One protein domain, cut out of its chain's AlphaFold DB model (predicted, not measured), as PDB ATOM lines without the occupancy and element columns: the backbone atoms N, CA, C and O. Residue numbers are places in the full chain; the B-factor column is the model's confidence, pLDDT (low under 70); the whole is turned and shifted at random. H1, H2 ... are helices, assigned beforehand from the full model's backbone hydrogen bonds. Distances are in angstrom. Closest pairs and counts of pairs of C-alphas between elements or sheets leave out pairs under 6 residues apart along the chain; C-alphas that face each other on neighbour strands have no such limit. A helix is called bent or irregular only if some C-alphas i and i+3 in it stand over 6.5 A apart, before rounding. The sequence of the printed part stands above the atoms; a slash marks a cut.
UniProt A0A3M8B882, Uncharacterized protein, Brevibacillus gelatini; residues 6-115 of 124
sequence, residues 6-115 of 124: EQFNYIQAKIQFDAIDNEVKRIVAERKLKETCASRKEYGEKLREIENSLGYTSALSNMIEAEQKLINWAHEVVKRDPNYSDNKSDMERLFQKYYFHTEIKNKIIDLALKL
ATOM      1  N   GLU A   6      -0.731 -11.145 -70.172       83.56
ATOM      2  CA  GLU A   6      -0.469 -12.136 -69.132       83.56
ATOM      3  C   GLU A   6      -1.545 -12.118 -68.044       83.56
ATOM      4  O   GLU A   6      -2.021 -13.180 -67.642       83.56
ATOM      5  N   GLN A   7      -1.990 -10.929 -67.623       80.69
ATOM      6  CA  GLN A   7      -3.127 -10.771 -66.710       80.69
ATOM      7  C   GLN A   7      -4.406 -11.342 -67.334       80.69
ATOM      8  O   GLN A   7      -5.113 -12.120 -66.693       80.69
ATOM      9  N   PHE A   8      -4.679 -11.015 -68.601       85.25
ATOM     10  CA  PHE A   8      -5.833 -11.546 -69.323       85.25
ATOM     11  C   PHE A   8      -5.764 -13.072 -69.462       85.25
ATOM     12  O   PHE A   8      -6.738 -13.760 -69.158       85.25
ATOM     13  N   ASN A   9      -4.606 -13.613 -69.854       85.81
ATOM     14  CA  ASN A   9      -4.394 -15.053 -70.007       85.81
ATOM     15  C   ASN A   9      -4.612 -15.806 -68.689       85.81
ATOM     16  O   ASN A   9      -5.266 -16.847 -68.690       85.81
ATOM     17  N   TYR A  10      -4.112 -15.278 -67.568       87.00
ATOM     18  CA  TYR A  10      -4.346 -15.868 -66.250       87.00
ATOM     19  C   TYR A  10      -5.830 -15.847 -65.869       87.00
ATOM     20  O   TYR A  10      -6.364 -16.872 -65.450       87.00
ATOM     21  N   ILE A  11      -6.515 -14.712 -66.056       86.31
ATOM     22  CA  ILE A  11      -7.949 -14.590 -65.757       86.31
ATOM     23  C   ILE A  11      -8.761 -15.594 -66.585       86.31
ATOM     24  O   ILE A  11      -9.605 -16.295 -66.033       86.31
ATOM     25  N   GLN A  12      -8.489 -15.705 -67.888       88.88
ATOM     26  CA  GLN A  12      -9.179 -16.660 -68.759       88.88
ATOM     27  C   GLN A  12      -8.906 -18.112 -68.351       88.88
ATOM     28  O   GLN A  12      -9.848 -18.893 -68.219       88.88
ATOM     29  N   ALA A  13      -7.646 -18.469 -68.087       88.50
ATOM     30  CA  ALA A  13      -7.285 -19.817 -67.654       88.50
ATOM     31  C   ALA A  13      -7.931 -20.179 -66.307       88.50
ATOM     32  O   ALA A  13      -8.397 -21.303 -66.128       88.50
ATOM     33  N   LYS A  14      -8.021 -19.214 -65.385       87.31
ATOM     34  CA  LYS A  14      -8.707 -19.376 -64.100       87.31
ATOM     35  C   LYS A  14     -10.210 -19.583 -64.271       87.31
ATOM     36  O   LYS A  14     -10.744 -20.531 -63.715       87.31
ATOM     37  N   ILE A  15     -10.875 -18.760 -65.085       89.69
ATOM     38  CA  ILE A  15     -12.309 -18.919 -65.385       89.69
ATOM     39  C   ILE A  15     -12.582 -20.296 -65.998       89.69
ATOM     40  O   ILE A  15     -13.541 -20.965 -65.616       89.69
ATOM     41  N   GLN A  16     -11.739 -20.733 -66.934       89.00
ATOM     42  CA  GLN A  16     -11.876 -22.038 -67.571       89.00
ATOM     43  C   GLN A  16     -11.697 -23.185 -66.569       89.00
ATOM     44  O   GLN A  16     -12.474 -24.138 -66.583       89.00
ATOM     45  N   PHE A  17     -10.695 -23.090 -65.692       91.00
ATOM     46  CA  PHE A  17     -10.485 -24.065 -64.629       91.00
ATOM     47  C   PHE A  17     -11.667 -24.099 -63.652       91.00
ATOM     48  O   PHE A  17     -12.202 -25.176 -63.399       91.00
ATOM     49  N   ASP A  18     -12.129 -22.942 -63.177       90.12
ATOM     50  CA  ASP A  18     -13.262 -22.836 -62.254       90.12
ATOM     51  C   ASP A  18     -14.550 -23.400 -62.879       90.12
ATOM     52  O   ASP A  18     -15.339 -24.063 -62.205       90.12
ATOM     53  N   ALA A  19     -14.771 -23.188 -64.181       91.06
ATOM     54  CA  ALA A  19     -15.903 -23.775 -64.897       91.06
ATOM     55  C   ALA A  19     -15.838 -25.313 -64.910       91.06
ATOM     56  O   ALA A  19     -16.839 -25.973 -64.631       91.06
ATOM     57  N   ILE A  20     -14.661 -25.882 -65.184       89.56
ATOM     58  CA  ILE A  20     -14.453 -27.336 -65.207       89.56
ATOM     59  C   ILE A  20     -14.546 -27.932 -63.796       89.56
ATOM     60  O   ILE A  20     -15.181 -28.968 -63.616       89.56
ATOM     61  N   ASP A  21     -13.973 -27.283 -62.783       90.44
ATOM     62  CA  ASP A  21     -14.049 -27.723 -61.385       90.44
ATOM     63  C   ASP A  21     -15.497 -27.733 -60.868       90.44
ATOM     64  O   ASP A  21     -15.945 -28.703 -60.247       90.44
ATOM     65  N   ASN A  22     -16.273 -26.695 -61.189       91.25
ATOM     66  CA  ASN A  22     -17.698 -26.656 -60.868       91.25
ATOM     67  C   ASN A  22     -18.476 -27.766 -61.582       91.25
ATOM     68  O   ASN A  22     -19.346 -28.390 -60.971       91.25
ATOM     69  N   GLU A  23     -18.140 -28.056 -62.837       90.56
ATOM     70  CA  GLU A  23     -18.770 -29.135 -63.595       90.56
ATOM     71  C   GLU A  23     -18.437 -30.519 -63.015       90.56
ATOM     72  O   GLU A  23     -19.338 -31.338 -62.826       90.56
ATOM     73  N   VAL A  24     -17.181 -30.766 -62.621       89.81
ATOM     74  CA  VAL A  24     -16.789 -31.991 -61.898       89.81
ATOM     75  C   VAL A  24     -17.616 -32.130 -60.618       89.81
ATOM     76  O   VAL A  24     -18.229 -33.175 -60.388       89.81
ATOM     77  N   LYS A  25     -17.687 -31.075 -59.796       90.00
ATOM     78  CA  LYS A  25     -18.454 -31.079 -58.537       90.00
ATOM     79  C   LYS A  25     -19.938 -31.343 -58.772       90.00
ATOM     80  O   LYS A  25     -20.539 -32.116 -58.022       90.00
ATOM     81  N   ARG A  26     -20.512 -30.743 -59.817       92.50
ATOM     82  CA  ARG A  26     -21.904 -30.949 -60.221       92.50
ATOM     83  C   ARG A  26     -22.158 -32.408 -60.580       92.50
ATOM     84  O   ARG A  26     -23.041 -33.017 -59.987       92.50
ATOM     85  N   ILE A  27     -21.345 -33.000 -61.455       89.38
ATOM     86  CA  ILE A  27     -21.492 -34.406 -61.865       89.38
ATOM     87  C   ILE A  27     -21.315 -35.354 -60.670       89.38
ATOM     88  O   ILE A  27     -22.069 -36.317 -60.530       89.38
ATOM     89  N   VAL A  28     -20.345 -35.089 -59.790       89.69
ATOM     90  CA  VAL A  28     -20.119 -35.886 -58.570       89.69
ATOM     91  C   VAL A  28     -21.350 -35.860 -57.658       89.69
ATOM     92  O   VAL A  28     -21.728 -36.904 -57.115       89.69
ATOM     93  N   ALA A  29     -21.974 -34.689 -57.501       90.06
ATOM     94  CA  ALA A  29     -23.184 -34.510 -56.704       90.06
ATOM     95  C   ALA A  29     -24.416 -35.155 -57.361       90.06
ATOM     96  O   ALA A  29     -25.117 -35.920 -56.703       90.06
ATOM     97  N   GLU A  30     -24.643 -34.917 -58.656       89.75
ATOM     98  CA  GLU A  30     -25.760 -35.485 -59.428       89.75
ATOM     99  C   GLU A  30     -25.716 -37.018 -59.449       89.75
ATOM    100  O   GLU A  30     -26.732 -37.679 -59.243       89.75
ATOM    101  N   ARG A  31     -24.525 -37.602 -59.632       88.81
ATOM    102  CA  ARG A  31     -24.326 -39.061 -59.615       88.81
ATOM    103  C   ARG A  31     -24.266 -39.648 -58.205       88.81
ATOM    104  O   ARG A  31     -24.098 -40.862 -58.063       88.81
ATOM    105  N   LYS A  32     -24.360 -38.798 -57.173       86.94
ATOM    106  CA  LYS A  32     -24.290 -39.171 -55.756       86.94
ATOM    107  C   LYS A  32     -23.122 -40.110 -55.468       86.94
ATOM    108  O   LYS A  32     -23.262 -41.067 -54.717       86.94
ATOM    109  N   LEU A  33     -21.952 -39.866 -56.066       84.31
ATOM    110  CA  LEU A  33     -20.860 -40.854 -56.066       84.31
ATOM    111  C   LEU A  33     -20.427 -41.270 -54.654       84.31
ATOM    112  O   LEU A  33     -20.008 -42.402 -54.451       84.31
ATOM    113  N   LYS A  34     -20.569 -40.380 -53.667       79.31
ATOM    114  CA  LYS A  34     -20.297 -40.692 -52.256       79.31
ATOM    115  C   LYS A  34     -21.261 -41.720 -51.648       79.31
ATOM    116  O   LYS A  34     -20.867 -42.414 -50.723       79.31
ATOM    117  N   GLU A  35     -22.498 -41.777 -52.132       84.44
ATOM    118  CA  GLU A  35     -23.540 -42.716 -51.692       84.44
ATOM    119  C   GLU A  35     -23.528 -43.994 -52.540       84.44
ATOM    120  O   GLU A  35     -23.812 -45.075 -52.035       84.44
ATOM    121  N   THR A  36     -23.195 -43.866 -53.827       83.56
ATOM    122  CA  THR A  36     -23.281 -44.957 -54.806       83.56
ATOM    123  C   THR A  36     -22.043 -45.855 -54.815       83.56
ATOM    124  O   THR A  36     -22.163 -47.052 -55.059       83.56
ATOM    125  N   CYS A  37     -20.846 -45.311 -54.569       86.31
ATOM    126  CA  CYS A  37     -19.617 -46.107 -54.592       86.31
ATOM    127  C   CYS A  37     -19.476 -46.944 -53.315       86.31
ATOM    128  O   CYS A  37     -19.510 -46.417 -52.203       86.31
ATOM    129  N   ALA A  38     -19.222 -48.244 -53.475       84.12
ATOM    130  CA  ALA A  38     -19.096 -49.181 -52.360       84.12
ATOM    131  C   ALA A  38     -17.749 -49.054 -51.625       84.12
ATOM    132  O   ALA A  38     -17.587 -49.541 -50.506       84.12
ATOM    133  N   SER A  39     -16.757 -48.409 -52.248       89.69
ATOM    134  CA  SER A  39     -15.435 -48.206 -51.658       89.69
ATOM    135  C   SER A  39     -14.796 -46.877 -52.059       89.69
ATOM    136  O   SER A  39     -15.085 -46.293 -53.105       89.69
ATOM    137  N   ARG A  40     -13.823 -46.432 -51.255       84.25
ATOM    138  CA  ARG A  40     -13.001 -45.249 -51.558       84.25
ATOM    139  C   ARG A  40     -12.207 -45.398 -52.861       84.25
ATOM    140  O   ARG A  40     -11.950 -44.401 -53.528       84.25
ATOM    141  N   LYS A  41     -11.811 -46.627 -53.211       88.25
ATOM    142  CA  LYS A  41     -11.073 -46.919 -54.447       88.25
ATOM    143  C   LYS A  41     -11.955 -46.686 -55.672       88.25
ATOM    144  O   LYS A  41     -11.559 -45.942 -56.560       88.25
ATOM    145  N   GLU A  42     -13.162 -47.243 -55.659       87.81
ATOM    146  CA  GLU A  42     -14.153 -47.072 -56.727       87.81
ATOM    147  C   GLU A  42     -14.545 -45.598 -56.909       87.81
ATOM    148  O   GLU A  42     -14.563 -45.093 -58.029       87.81
ATOM    149  N   TYR A  43     -14.767 -44.877 -55.804       90.25
ATOM    150  CA  TYR A  43     -15.008 -43.434 -55.845       90.25
ATOM    151  C   TYR A  43     -13.854 -42.680 -56.523       90.25
ATOM    152  O   TYR A  43     -14.085 -41.821 -57.370       90.25
ATOM    153  N   GLY A  44     -12.605 -43.011 -56.171       87.81
ATOM    154  CA  GLY A  44     -11.419 -42.389 -56.762       87.81
ATOM    155  C   GLY A  44     -11.255 -42.688 -58.254       87.81
ATOM    156  O   GLY A  44     -10.855 -41.805 -59.009       87.81
ATOM    157  N   GLU A  45     -11.587 -43.902 -58.694       90.75
ATOM    158  CA  GLU A  45     -11.577 -44.282 -60.112       90.75
ATOM    159  C   GLU A  45     -12.648 -43.515 -60.897       90.75
ATOM    160  O   GLU A  45     -12.333 -42.901 -61.915       90.75
ATOM    161  N   LYS A  46     -13.882 -43.452 -60.380       89.56
ATOM    162  CA  LYS A  46     -14.990 -42.711 -61.004       89.56
ATOM    163  C   LYS A  46     -14.734 -41.210 -61.063       89.56
ATOM    164  O   LYS A  46     -15.034 -40.577 -62.072       89.56
ATOM    165  N   LEU A  47     -14.168 -40.643 -60.000       89.31
ATOM    166  CA  LEU A  47     -13.777 -39.239 -59.975       89.31
ATOM    167  C   LEU A  47     -12.708 -38.956 -61.036       89.31
ATOM    168  O   LEU A  47     -12.878 -38.038 -61.830       89.31
ATOM    169  N   ARG A  48     -11.669 -39.797 -61.118       89.25
ATOM    170  CA  ARG A  48     -10.604 -39.649 -62.117       89.25
ATOM    171  C   ARG A  48     -11.126 -39.792 -63.548       89.25
ATOM    172  O   ARG A  48     -10.669 -39.077 -64.434       89.25
ATOM    173  N   GLU A  49     -12.077 -40.695 -63.793       91.19
ATOM    174  CA  GLU A  49     -12.757 -40.807 -65.092       91.19
ATOM    175  C   GLU A  49     -13.453 -39.493 -65.472       91.19
ATOM    176  O   GLU A  49     -13.285 -39.013 -66.594       91.19
ATOM    177  N   ILE A  50     -14.190 -38.887 -64.534       89.94
ATOM    178  CA  ILE A  50     -14.886 -37.610 -64.749       89.94
ATOM    179  C   ILE A  50     -13.878 -36.484 -65.002       89.94
ATOM    180  O   ILE A  50     -13.989 -35.783 -66.008       89.94
ATOM    181  N   GLU A  51     -12.867 -36.353 -64.145       90.56
ATOM    182  CA  GLU A  51     -11.799 -35.354 -64.269       90.56
ATOM    183  C   GLU A  51     -11.075 -35.457 -65.619       90.56
ATOM    184  O   GLU A  51     -10.874 -34.447 -66.295       90.56
ATOM    185  N   ASN A  52     -10.738 -36.674 -66.056       91.31
ATOM    186  CA  ASN A  52     -10.104 -36.902 -67.354       91.31
ATOM    187  C   ASN A  52     -11.035 -36.551 -68.517       91.31
ATOM    188  O   ASN A  52     -10.596 -35.914 -69.472       91.31
ATOM    189  N   SER A  53     -12.313 -36.935 -68.438       90.25
ATOM    190  CA  SER A  53     -13.288 -36.667 -69.504       90.25
ATOM    191  C   SER A  53     -13.539 -35.173 -69.724       90.25
ATOM    192  O   SER A  53     -13.766 -34.749 -70.854       90.25
ATOM    193  N   LEU A  54     -13.446 -34.374 -68.658       89.94
ATOM    194  CA  LEU A  54     -13.620 -32.923 -68.695       89.94
ATOM    195  C   LEU A  54     -12.308 -32.162 -68.940       89.94
ATOM    196  O   LEU A  54     -12.318 -30.937 -69.037       89.94
ATOM    197  N   GLY A  55     -11.172 -32.860 -69.030       90.25
ATOM    198  CA  GLY A  55      -9.867 -32.231 -69.234       90.25
ATOM    199  C   GLY A  55      -9.366 -31.441 -68.020       90.25
ATOM    200  O   GLY A  55      -8.605 -30.486 -68.188       90.25
ATOM    201  N   TYR A  56      -9.755 -31.832 -66.802       89.62
ATOM    202  CA  TYR A  56      -9.400 -31.144 -65.556       89.62
ATOM    203  C   TYR A  56      -7.883 -30.962 -65.404       89.62
ATOM    204  O   TYR A  56      -7.408 -29.862 -65.134       89.62
ATOM    205  N   THR A  57      -7.101 -32.015 -65.659       89.31
ATOM    206  CA  THR A  57      -5.629 -31.977 -65.570       89.31
ATOM    207  C   THR A  57      -5.018 -30.976 -66.551       89.31
ATOM    208  O   THR A  57      -4.075 -30.262 -66.205       89.31
ATOM    209  N   SER A  58      -5.561 -30.887 -67.766       88.94
ATOM    210  CA  SER A  58      -5.102 -29.940 -68.785       88.94
ATOM    211  C   SER A  58      -5.457 -28.504 -68.403       88.94
ATOM    212  O   SER A  58      -4.600 -27.628 -68.477       88.94
ATOM    213  N   ALA A  59      -6.678 -28.265 -67.921       87.81
ATOM    214  CA  ALA A  59      -7.104 -26.951 -67.443       87.81
ATOM    215  C   ALA A  59      -6.284 -26.478 -66.234       87.81
ATOM    216  O   ALA A  59      -5.843 -25.331 -66.197       87.81
ATOM    217  N   LEU A  60      -6.006 -27.380 -65.289       86.38
ATOM    218  CA  LEU A  60      -5.145 -27.107 -64.141       86.38
ATOM    219  C   LEU A  60      -3.722 -26.751 -64.585       86.38
ATOM    220  O   LEU A  60      -3.149 -25.774 -64.106       86.38
ATOM    221  N   SER A  61      -3.164 -27.518 -65.525       87.62
ATOM    222  CA  SER A  61      -1.822 -27.265 -66.061       87.62
ATOM    223  C   SER A  61      -1.750 -25.906 -66.761       87.62
ATOM    224  O   SER A  61      -0.844 -25.124 -66.478       87.62
ATOM    225  N   ASN A  62      -2.751 -25.578 -67.582       87.81
ATOM    226  CA  ASN A  62      -2.848 -24.285 -68.261       87.81
ATOM    227  C   ASN A  62      -2.963 -23.119 -67.270       87.81
ATOM    228  O   ASN A  62      -2.324 -22.085 -67.463       87.81
ATOM    229  N   MET A  63      -3.742 -23.277 -66.194       88.12
ATOM    230  CA  MET A  63      -3.853 -22.264 -65.142       88.12
ATOM    231  C   MET A  63      -2.509 -22.039 -64.443       88.12
ATOM    232  O   MET A  63      -2.103 -20.893 -64.263       88.12
ATOM    233  N   ILE A  64      -1.797 -23.114 -64.091       86.06
ATOM    234  CA  ILE A  64      -0.476 -23.031 -63.450       86.06
ATOM    235  C   ILE A  64       0.536 -22.353 -64.379       86.06
ATOM    236  O   ILE A  64       1.297 -21.495 -63.934       86.06
ATOM    237  N   GLU A  65       0.537 -22.693 -65.666       86.88
ATOM    238  CA  GLU A  65       1.436 -22.080 -66.644       86.88
ATOM    239  C   GLU A  65       1.130 -20.587 -66.839       86.88
ATOM    240  O   GLU A  65       2.041 -19.756 -66.846       86.88
ATOM    241  N   ALA A  66      -0.151 -20.222 -66.960       86.38
ATOM    242  CA  ALA A  66      -0.570 -18.828 -67.074       86.38
ATOM    243  C   ALA A  66      -0.193 -18.021 -65.824       86.38
ATOM    244  O   ALA A  66       0.232 -16.870 -65.929       86.38
ATOM    245  N   GLU A  67      -0.283 -18.639 -64.650       83.94
ATOM    246  CA  GLU A  67       0.138 -18.032 -63.395       83.94
ATOM    247  C   GLU A  67       1.651 -17.792 -63.344       83.94
ATOM    248  O   GLU A  67       2.089 -16.695 -63.006       83.94
ATOM    249  N   GLN A  68       2.463 -18.772 -63.747       83.94
ATOM    250  CA  GLN A  68       3.916 -18.599 -63.837       83.94
ATOM    251  C   GLN A  68       4.286 -17.470 -64.807       83.94
ATOM    252  O   GLN A  68       5.153 -16.649 -64.500       83.94
ATOM    253  N   LYS A  69       3.601 -17.380 -65.954       85.12
ATOM    254  CA  LYS A  69       3.796 -16.286 -66.920       85.12
ATOM    255  C   LYS A  69       3.423 -14.926 -66.327       85.12
ATOM    256  O   LYS A  69       4.176 -13.975 -66.516       85.12
ATOM    257  N   LEU A  70       2.324 -14.840 -65.575       84.25
ATOM    258  CA  LEU A  70       1.913 -13.616 -64.883       84.25
ATOM    259  C   LEU A  70       2.941 -13.182 -63.831       84.25
ATOM    260  O   LEU A  70       3.287 -12.005 -63.760       84.25
ATOM    261  N   ILE A  71       3.454 -14.124 -63.041       81.38
ATOM    262  CA  ILE A  71       4.462 -13.852 -62.011       81.38
ATOM    263  C   ILE A  71       5.771 -13.376 -62.647       81.38
ATOM    264  O   ILE A  71       6.344 -12.386 -62.197       81.38
ATOM    265  N   ASN A  72       6.216 -14.027 -63.723       82.19
ATOM    266  CA  ASN A  72       7.410 -13.612 -64.458       82.19
ATOM    267  C   ASN A  72       7.236 -12.214 -65.065       82.19
ATOM    268  O   ASN A  72       8.131 -11.379 -64.951       82.19
ATOM    269  N   TRP A  73       6.073 -11.928 -65.654       83.88
ATOM    270  CA  TRP A  73       5.755 -10.590 -66.150       83.88
ATOM    271  C   TRP A  73       5.778  -9.549 -65.030       83.88
ATOM    272  O   TRP A  73       6.406  -8.505 -65.185       83.88
ATOM    273  N   ALA A  74       5.171  -9.846 -63.880       79.75
ATOM    274  CA  ALA A  74       5.187  -8.950 -62.730       79.75
ATOM    275  C   ALA A  74       6.619  -8.689 -62.241       79.75
ATOM    276  O   ALA A  74       6.963  -7.552 -61.923       79.75
ATOM    277  N   HIS A  75       7.477  -9.715 -62.243       78.69
ATOM    278  CA  HIS A  75       8.892  -9.563 -61.906       78.69
ATOM    279  C   HIS A  75       9.614  -8.632 -62.884       78.69
ATOM    280  O   HIS A  75      10.335  -7.737 -62.449       78.69
ATOM    281  N   GLU A  76       9.388  -8.783 -64.189       78.94
ATOM    282  CA  GLU A  76       9.978  -7.919 -65.221       78.94
ATOM    283  C   GLU A  76       9.455  -6.479 -65.180       78.94
ATOM    284  O   GLU A  76      10.217  -5.542 -65.418       78.94
ATOM    285  N   VAL A  77       8.178  -6.272 -64.852       75.94
ATOM    286  CA  VAL A  77       7.605  -4.929 -64.679       75.94
ATOM    287  C   VAL A  77       8.220  -4.240 -63.468       75.94
ATOM    288  O   VAL A  77       8.676  -3.104 -63.577       75.94
ATOM    289  N   VAL A  78       8.295  -4.937 -62.335       73.50
ATOM    290  CA  VAL A  78       8.857  -4.392 -61.094       73.50
ATOM    291  C   VAL A  78      10.364  -4.127 -61.232       73.50
ATOM    292  O   VAL A  78      10.842  -3.123 -60.718       73.50
ATOM    293  N   LYS A  79      11.103  -4.928 -62.015       70.94
ATOM    294  CA  LYS A  79      12.517  -4.666 -62.358       70.94
ATOM    295  C   LYS A  79      12.758  -3.341 -63.086       70.94
ATOM    296  O   LYS A  79      13.881  -2.844 -63.056       70.94
ATOM    297  N   ARG A  80      11.751  -2.799 -63.780       72.00
ATOM    298  CA  ARG A  80      11.859  -1.521 -64.503       72.00
ATOM    299  C   ARG A  80      11.676  -0.308 -63.593       72.00
ATOM    300  O   ARG A  80      11.950   0.804 -64.037       72.00
ATOM    301  N   ASP A  81      11.222  -0.501 -62.354       67.88
ATOM    302  CA  ASP A  81      11.125   0.578 -61.376       67.88
ATOM    303  C   ASP A  81      12.540   1.001 -60.928       67.88
ATOM    304  O   ASP A  81      13.333   0.145 -60.522       67.88
ATOM    305  N   PRO A  82      12.897   2.297 -60.980       64.38
ATOM    306  CA  PRO A  82      14.211   2.777 -60.549       64.38
ATOM    307  C   PRO A  82      14.525   2.469 -59.074       64.38
ATOM    308  O   PRO A  82      15.697   2.324 -58.732       64.38
ATOM    309  N   ASN A  83      13.513   2.280 -58.219       64.19
ATOM    310  CA  ASN A  83      13.690   1.900 -56.812       64.19
ATOM    311  C   ASN A  83      13.881   0.383 -56.610       64.19
ATOM    312  O   ASN A  83      14.095  -0.082 -55.490       64.19
ATOM    313  N   TYR A  84      13.804  -0.420 -57.678       63.25
ATOM    314  CA  TYR A  84      13.999  -1.869 -57.603       63.25
ATOM    315  C   TYR A  84      15.437  -2.253 -57.239       63.25
ATOM    316  O   TYR A  84      15.662  -3.265 -56.573       63.25
ATOM    317  N   SER A  85      16.402  -1.428 -57.655       58.53
ATOM    318  CA  SER A  85      17.826  -1.553 -57.323       58.53
ATOM    319  C   SER A  85      18.053  -1.787 -55.827       58.53
ATOM    320  O   SER A  85      18.822  -2.672 -55.451       58.53
ATOM    321  N   ASP A  86      17.321  -1.054 -54.988       62.12
ATOM    322  CA  ASP A  86      17.568  -0.999 -53.547       62.12
ATOM    323  C   ASP A  86      17.043  -2.235 -52.802       62.12
ATOM    324  O   ASP A  86      17.555  -2.577 -51.741       62.12
ATOM    325  N   ASN A  87      16.075  -2.954 -53.384       63.19
ATOM    326  CA  ASN A  87      15.414  -4.113 -52.766       63.19
ATOM    327  C   ASN A  87      15.511  -5.396 -53.612       63.19
ATOM    328  O   ASN A  87      14.759  -6.355 -53.408       63.19
ATOM    329  N   LYS A  88      16.436  -5.435 -54.578       65.38
ATOM    330  CA  LYS A  88      16.558  -6.522 -55.558       65.38
ATOM    331  C   LYS A  88      16.725  -7.902 -54.915       65.38
ATOM    332  O   LYS A  88      16.081  -8.852 -55.355       65.38
ATOM    333  N   SER A  89      17.571  -8.024 -53.889       66.38
ATOM    334  CA  SER A  89      17.866  -9.324 -53.266       66.38
ATOM    335  C   SER A  89      16.671  -9.876 -52.482       66.38
ATOM    336  O   SER A  89      16.390 -11.073 -52.553       66.38
ATOM    337  N   ASP A  90      15.923  -9.011 -51.793       67.69
ATOM    338  CA  ASP A  90      14.737  -9.399 -51.031       67.69
ATOM    339  C   ASP A  90      13.570  -9.761 -51.952       67.69
ATOM    340  O   ASP A  90      12.876 -10.753 -51.709       67.69
ATOM    341  N   MET A  91      13.410  -9.032 -53.062       65.50
ATOM    342  CA  MET A  91      12.441  -9.364 -54.105       65.50
ATOM    343  C   MET A  91      12.776 -10.697 -54.777       65.50
ATOM    344  O   MET A  91      11.918 -11.573 -54.850       65.50
ATOM    345  N   GLU A  92      14.022 -10.919 -55.201       68.00
ATOM    346  CA  GLU A  92      14.446 -12.202 -55.785       68.00
ATOM    347  C   GLU A  92      14.266 -13.364 -54.800       68.00
ATOM    348  O   GLU A  92      13.816 -14.442 -55.188       68.00
ATOM    349  N   ARG A  93      14.515 -13.144 -53.506       69.62
ATOM    350  CA  ARG A  93      14.288 -14.152 -52.462       69.62
ATOM    351  C   ARG A  93      12.801 -14.442 -52.240       69.62
ATOM    352  O   ARG A  93      12.446 -15.595 -51.986       69.62
ATOM    353  N   LEU A  94      11.929 -13.441 -52.358       70.00
ATOM    354  CA  LEU A  94      10.469 -13.607 -52.374       70.00
ATOM    355  C   LEU A  94      10.013 -14.397 -53.609       70.00
ATOM    356  O   LEU A  94       9.255 -15.360 -53.468       70.00
ATOM    357  N   PHE A  95      10.541 -14.066 -54.791       65.00
ATOM    358  CA  PHE A  95      10.253 -14.770 -56.044       65.00
ATOM    359  C   PHE A  95      10.879 -16.180 -56.116       65.00
ATOM    360  O   PHE A  95      10.421 -17.025 -56.876       65.00
ATOM    361  N   GLN A  96      11.882 -16.507 -55.304       66.88
ATOM    362  CA  GLN A  96      12.351 -17.893 -55.165       66.88
ATOM    363  C   GLN A  96      11.495 -18.703 -54.186       66.88
ATOM    364  O   GLN A  96      11.335 -19.913 -54.341       66.88
ATOM    365  N   LYS A  97      10.925 -18.045 -53.170       66.56
ATOM    366  CA  LYS A  97      10.131 -18.703 -52.125       66.56
ATOM    367  C   LYS A  97       8.646 -18.846 -52.464       66.56
ATOM    368  O   LYS A  97       7.990 -19.677 -51.837       66.56
ATOM    369  N   TYR A  98       8.104 -18.101 -53.435       68.06
ATOM    370  CA  TYR A  98       6.663 -18.161 -53.742       68.06
ATOM    371  C   TYR A  98       6.195 -19.548 -54.194       68.06
ATOM    372  O   TYR A  98       5.056 -19.916 -53.919       68.06
ATOM    373  N   TYR A  99       7.067 -20.336 -54.835       60.56
ATOM    374  CA  TYR A  99       6.725 -21.681 -55.305       60.56
ATOM    375  C   TYR A  99       6.344 -22.621 -54.150       60.56
ATOM    376  O   TYR A  99       5.530 -23.525 -54.318       60.56
ATOM    377  N   PHE A 100       6.899 -22.382 -52.958       60.09
ATOM    378  CA  PHE A 100       6.711 -23.226 -51.778       60.09
ATOM    379  C   PHE A 100       5.615 -22.723 -50.825       60.09
ATOM    380  O   PHE A 100       5.231 -23.447 -49.908       60.09
ATOM    381  N   HIS A 101       5.091 -21.507 -51.027       69.44
ATOM    382  CA  HIS A 101       4.110 -20.891 -50.130       69.44
ATOM    383  C   HIS A 101       2.895 -20.359 -50.898       69.44
ATOM    384  O   HIS A 101       2.922 -19.256 -51.444       69.44
ATOM    385  N   THR A 102       1.789 -21.110 -50.865       69.06
ATOM    386  CA  THR A 102       0.519 -20.764 -51.535       69.06
ATOM    387  C   THR A 102      -0.024 -19.390 -51.127       69.06
ATOM    388  O   THR A 102      -0.569 -18.670 -51.959       69.06
ATOM    389  N   GLU A 103       0.166 -18.972 -49.872       71.75
ATOM    390  CA  GLU A 103      -0.238 -17.632 -49.423       71.75
ATOM    391  C   GLU A 103       0.565 -16.512 -50.094       71.75
ATOM    392  O   GLU A 103       0.004 -15.486 -50.478       71.75
ATOM    393  N   ILE A 104       1.878 -16.704 -50.249       68.50
ATOM    394  CA  ILE A 104       2.765 -15.731 -50.900       68.50
ATOM    395  C   ILE A 104       2.447 -15.680 -52.395       68.50
ATOM    396  O   ILE A 104       2.327 -14.595 -52.955       68.50
ATOM    397  N   LYS A 105       2.228 -16.843 -53.016       71.00
ATOM    398  CA  LYS A 105       1.793 -16.994 -54.411       71.00
ATOM    399  C   LYS A 105       0.517 -16.194 -54.693       71.00
ATOM    400  O   LYS A 105       0.525 -15.341 -55.572       71.00
ATOM    401  N   ASN A 106      -0.525 -16.362 -53.875       74.62
ATOM    402  CA  ASN A 106      -1.777 -15.610 -54.022       74.62
ATOM    403  C   ASN A 106      -1.579 -14.097 -53.855       74.62
ATOM    404  O   ASN A 106      -2.094 -13.326 -54.657       74.62
ATOM    405  N   LYS A 107      -0.776 -13.662 -52.874       75.31
ATOM    406  CA  LYS A 107      -0.457 -12.235 -52.695       75.31
ATOM    407  C   LYS A 107       0.291 -11.651 -53.895       75.31
ATOM    408  O   LYS A 107       0.002 -10.526 -54.287       75.31
ATOM    409  N   ILE A 108       1.232 -12.394 -54.481       72.88
ATOM    410  CA  ILE A 108       1.968 -11.961 -55.679       72.88
ATOM    411  C   ILE A 108       1.035 -11.888 -56.885       72.88
ATOM    412  O   ILE A 108       1.124 -10.923 -57.630       72.88
ATOM    413  N   ILE A 109       0.127 -12.849 -57.062       76.12
ATOM    414  CA  ILE A 109      -0.885 -12.802 -58.126       76.12
ATOM    415  C   ILE A 109      -1.792 -11.587 -57.942       76.12
ATOM    416  O   ILE A 109      -2.008 -10.845 -58.892       76.12
ATOM    417  N   ASP A 110      -2.286 -11.340 -56.729       77.94
ATOM    418  CA  ASP A 110      -3.141 -10.185 -56.444       77.94
ATOM    419  C   ASP A 110      -2.408  -8.865 -56.707       77.94
ATOM    420  O   ASP A 110      -2.990  -7.938 -57.268       77.94
ATOM    421  N   LEU A 111      -1.129  -8.777 -56.330       76.12
ATOM    422  CA  LEU A 111      -0.278  -7.637 -56.664       76.12
ATOM    423  C   LEU A 111      -0.091  -7.527 -58.176       76.12
ATOM    424  O   LEU A 111      -0.307  -6.456 -58.727       76.12
ATOM    425  N   ALA A 112       0.225  -8.628 -58.856       76.62
ATOM    426  CA  ALA A 112       0.419  -8.680 -60.298       76.62
ATOM    427  C   ALA A 112      -0.841  -8.285 -61.071       76.62
ATOM    428  O   ALA A 112      -0.727  -7.629 -62.095       76.62
ATOM    429  N   LEU A 113      -2.033  -8.629 -60.587       76.19
ATOM    430  CA  LEU A 113      -3.315  -8.221 -61.169       76.19
ATOM    431  C   LEU A 113      -3.655  -6.753 -60.884       76.19
ATOM    432  O   LEU A 113      -4.358  -6.128 -61.675       76.19
ATOM    433  N   LYS A 114      -3.165  -6.207 -59.764       75.25
ATOM    434  CA  LYS A 114      -3.300  -4.791 -59.384       75.25
ATOM    435  C   LYS A 114      -2.229  -3.892 -59.992       75.25
ATOM    436  O   LYS A 114      -2.398  -2.676 -59.937       75.25
ATOM    437  N   LEU A 115      -1.150  -4.455 -60.546       68.25
ATOM    438  CA  LEU A 115      -0.192  -3.717 -61.362       68.25
ATOM    439  C   LEU A 115      -0.942  -3.227 -62.601       68.25
ATOM    440  O   LEU A 115      -1.038  -3.916 -63.619       68.25
TER     441      LEU A 115
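AT A GLANCE: This is residues 6 to 115 of the 124 residues of an uncharacterized protein of Brevibacillus gelatini (UniProt A0A3M8B882). Two long helices, H1 and H4, lie partly side by side along a loose rod; H3 with short H2 sits at one end, at the other end H5 folds back from the end of H4 in a loose hairpin, and H6 crosses H4 at residues 67 to 74. The printed part has 110 residues, with six named helices, H1 to H6 in chain order, and no named strand: all helix. The radius of gyration of the C-alphas is 18.8 A; the spans are 61 by 24 by 17 A.

HOW THE PARTS SIT: Start at H1, residues 6 to 30: it touches H4, residues 56 to 79, at a shallow tilt of 26 degrees, opposite ways, closest at the C-alphas of Tyr 10 and Ala 66, 4.9 A. H1 touches H3, residues 40 to 53, with residues 24 to 28 alone, closest at C-alphas Val 24 and Glu 51, 6.5 A. H2, residues 33 to 36, only just touches H3, with 3 pairs of C-alphas within 8 A, closest Leu 33 and Tyr 43, 6.4 A. H4 and H5, residues 82 to 100, form a hairpin and only just touch, with 3 such pairs, closest Val 78 and Tyr 84, 6.7 A. H6, residues 102 to 114, touches H4 with residues 108 to 112 alone, at a steep tilt of 63 degrees, closest at C-alphas Ala 112 and Ala 74, 5.4 A. Every O i to N i+4 pair is within hydrogen-bond range in H1, H3, H4 and H6, and 9 of 15 in H5; H2 is too short for one.

IN THESE COORDINATES: Find C-alpha 6 at (-0.469, -12.136, -69.132); H1 runs 35.8 A, H4 34.5 A. H5, 28.4 A, is irregular: C-alphas 86 and 89 are 8.3 A apart. H6 ends at C-alpha 114, (-3.300, -4.791, -59.384).

THE WHOLE: The printed part has no cut, and its five links are tight. Residues 80 to 87 stand free. pLDDT is under 70 at residues 81 to 93, 95 to 102, 104 and 115.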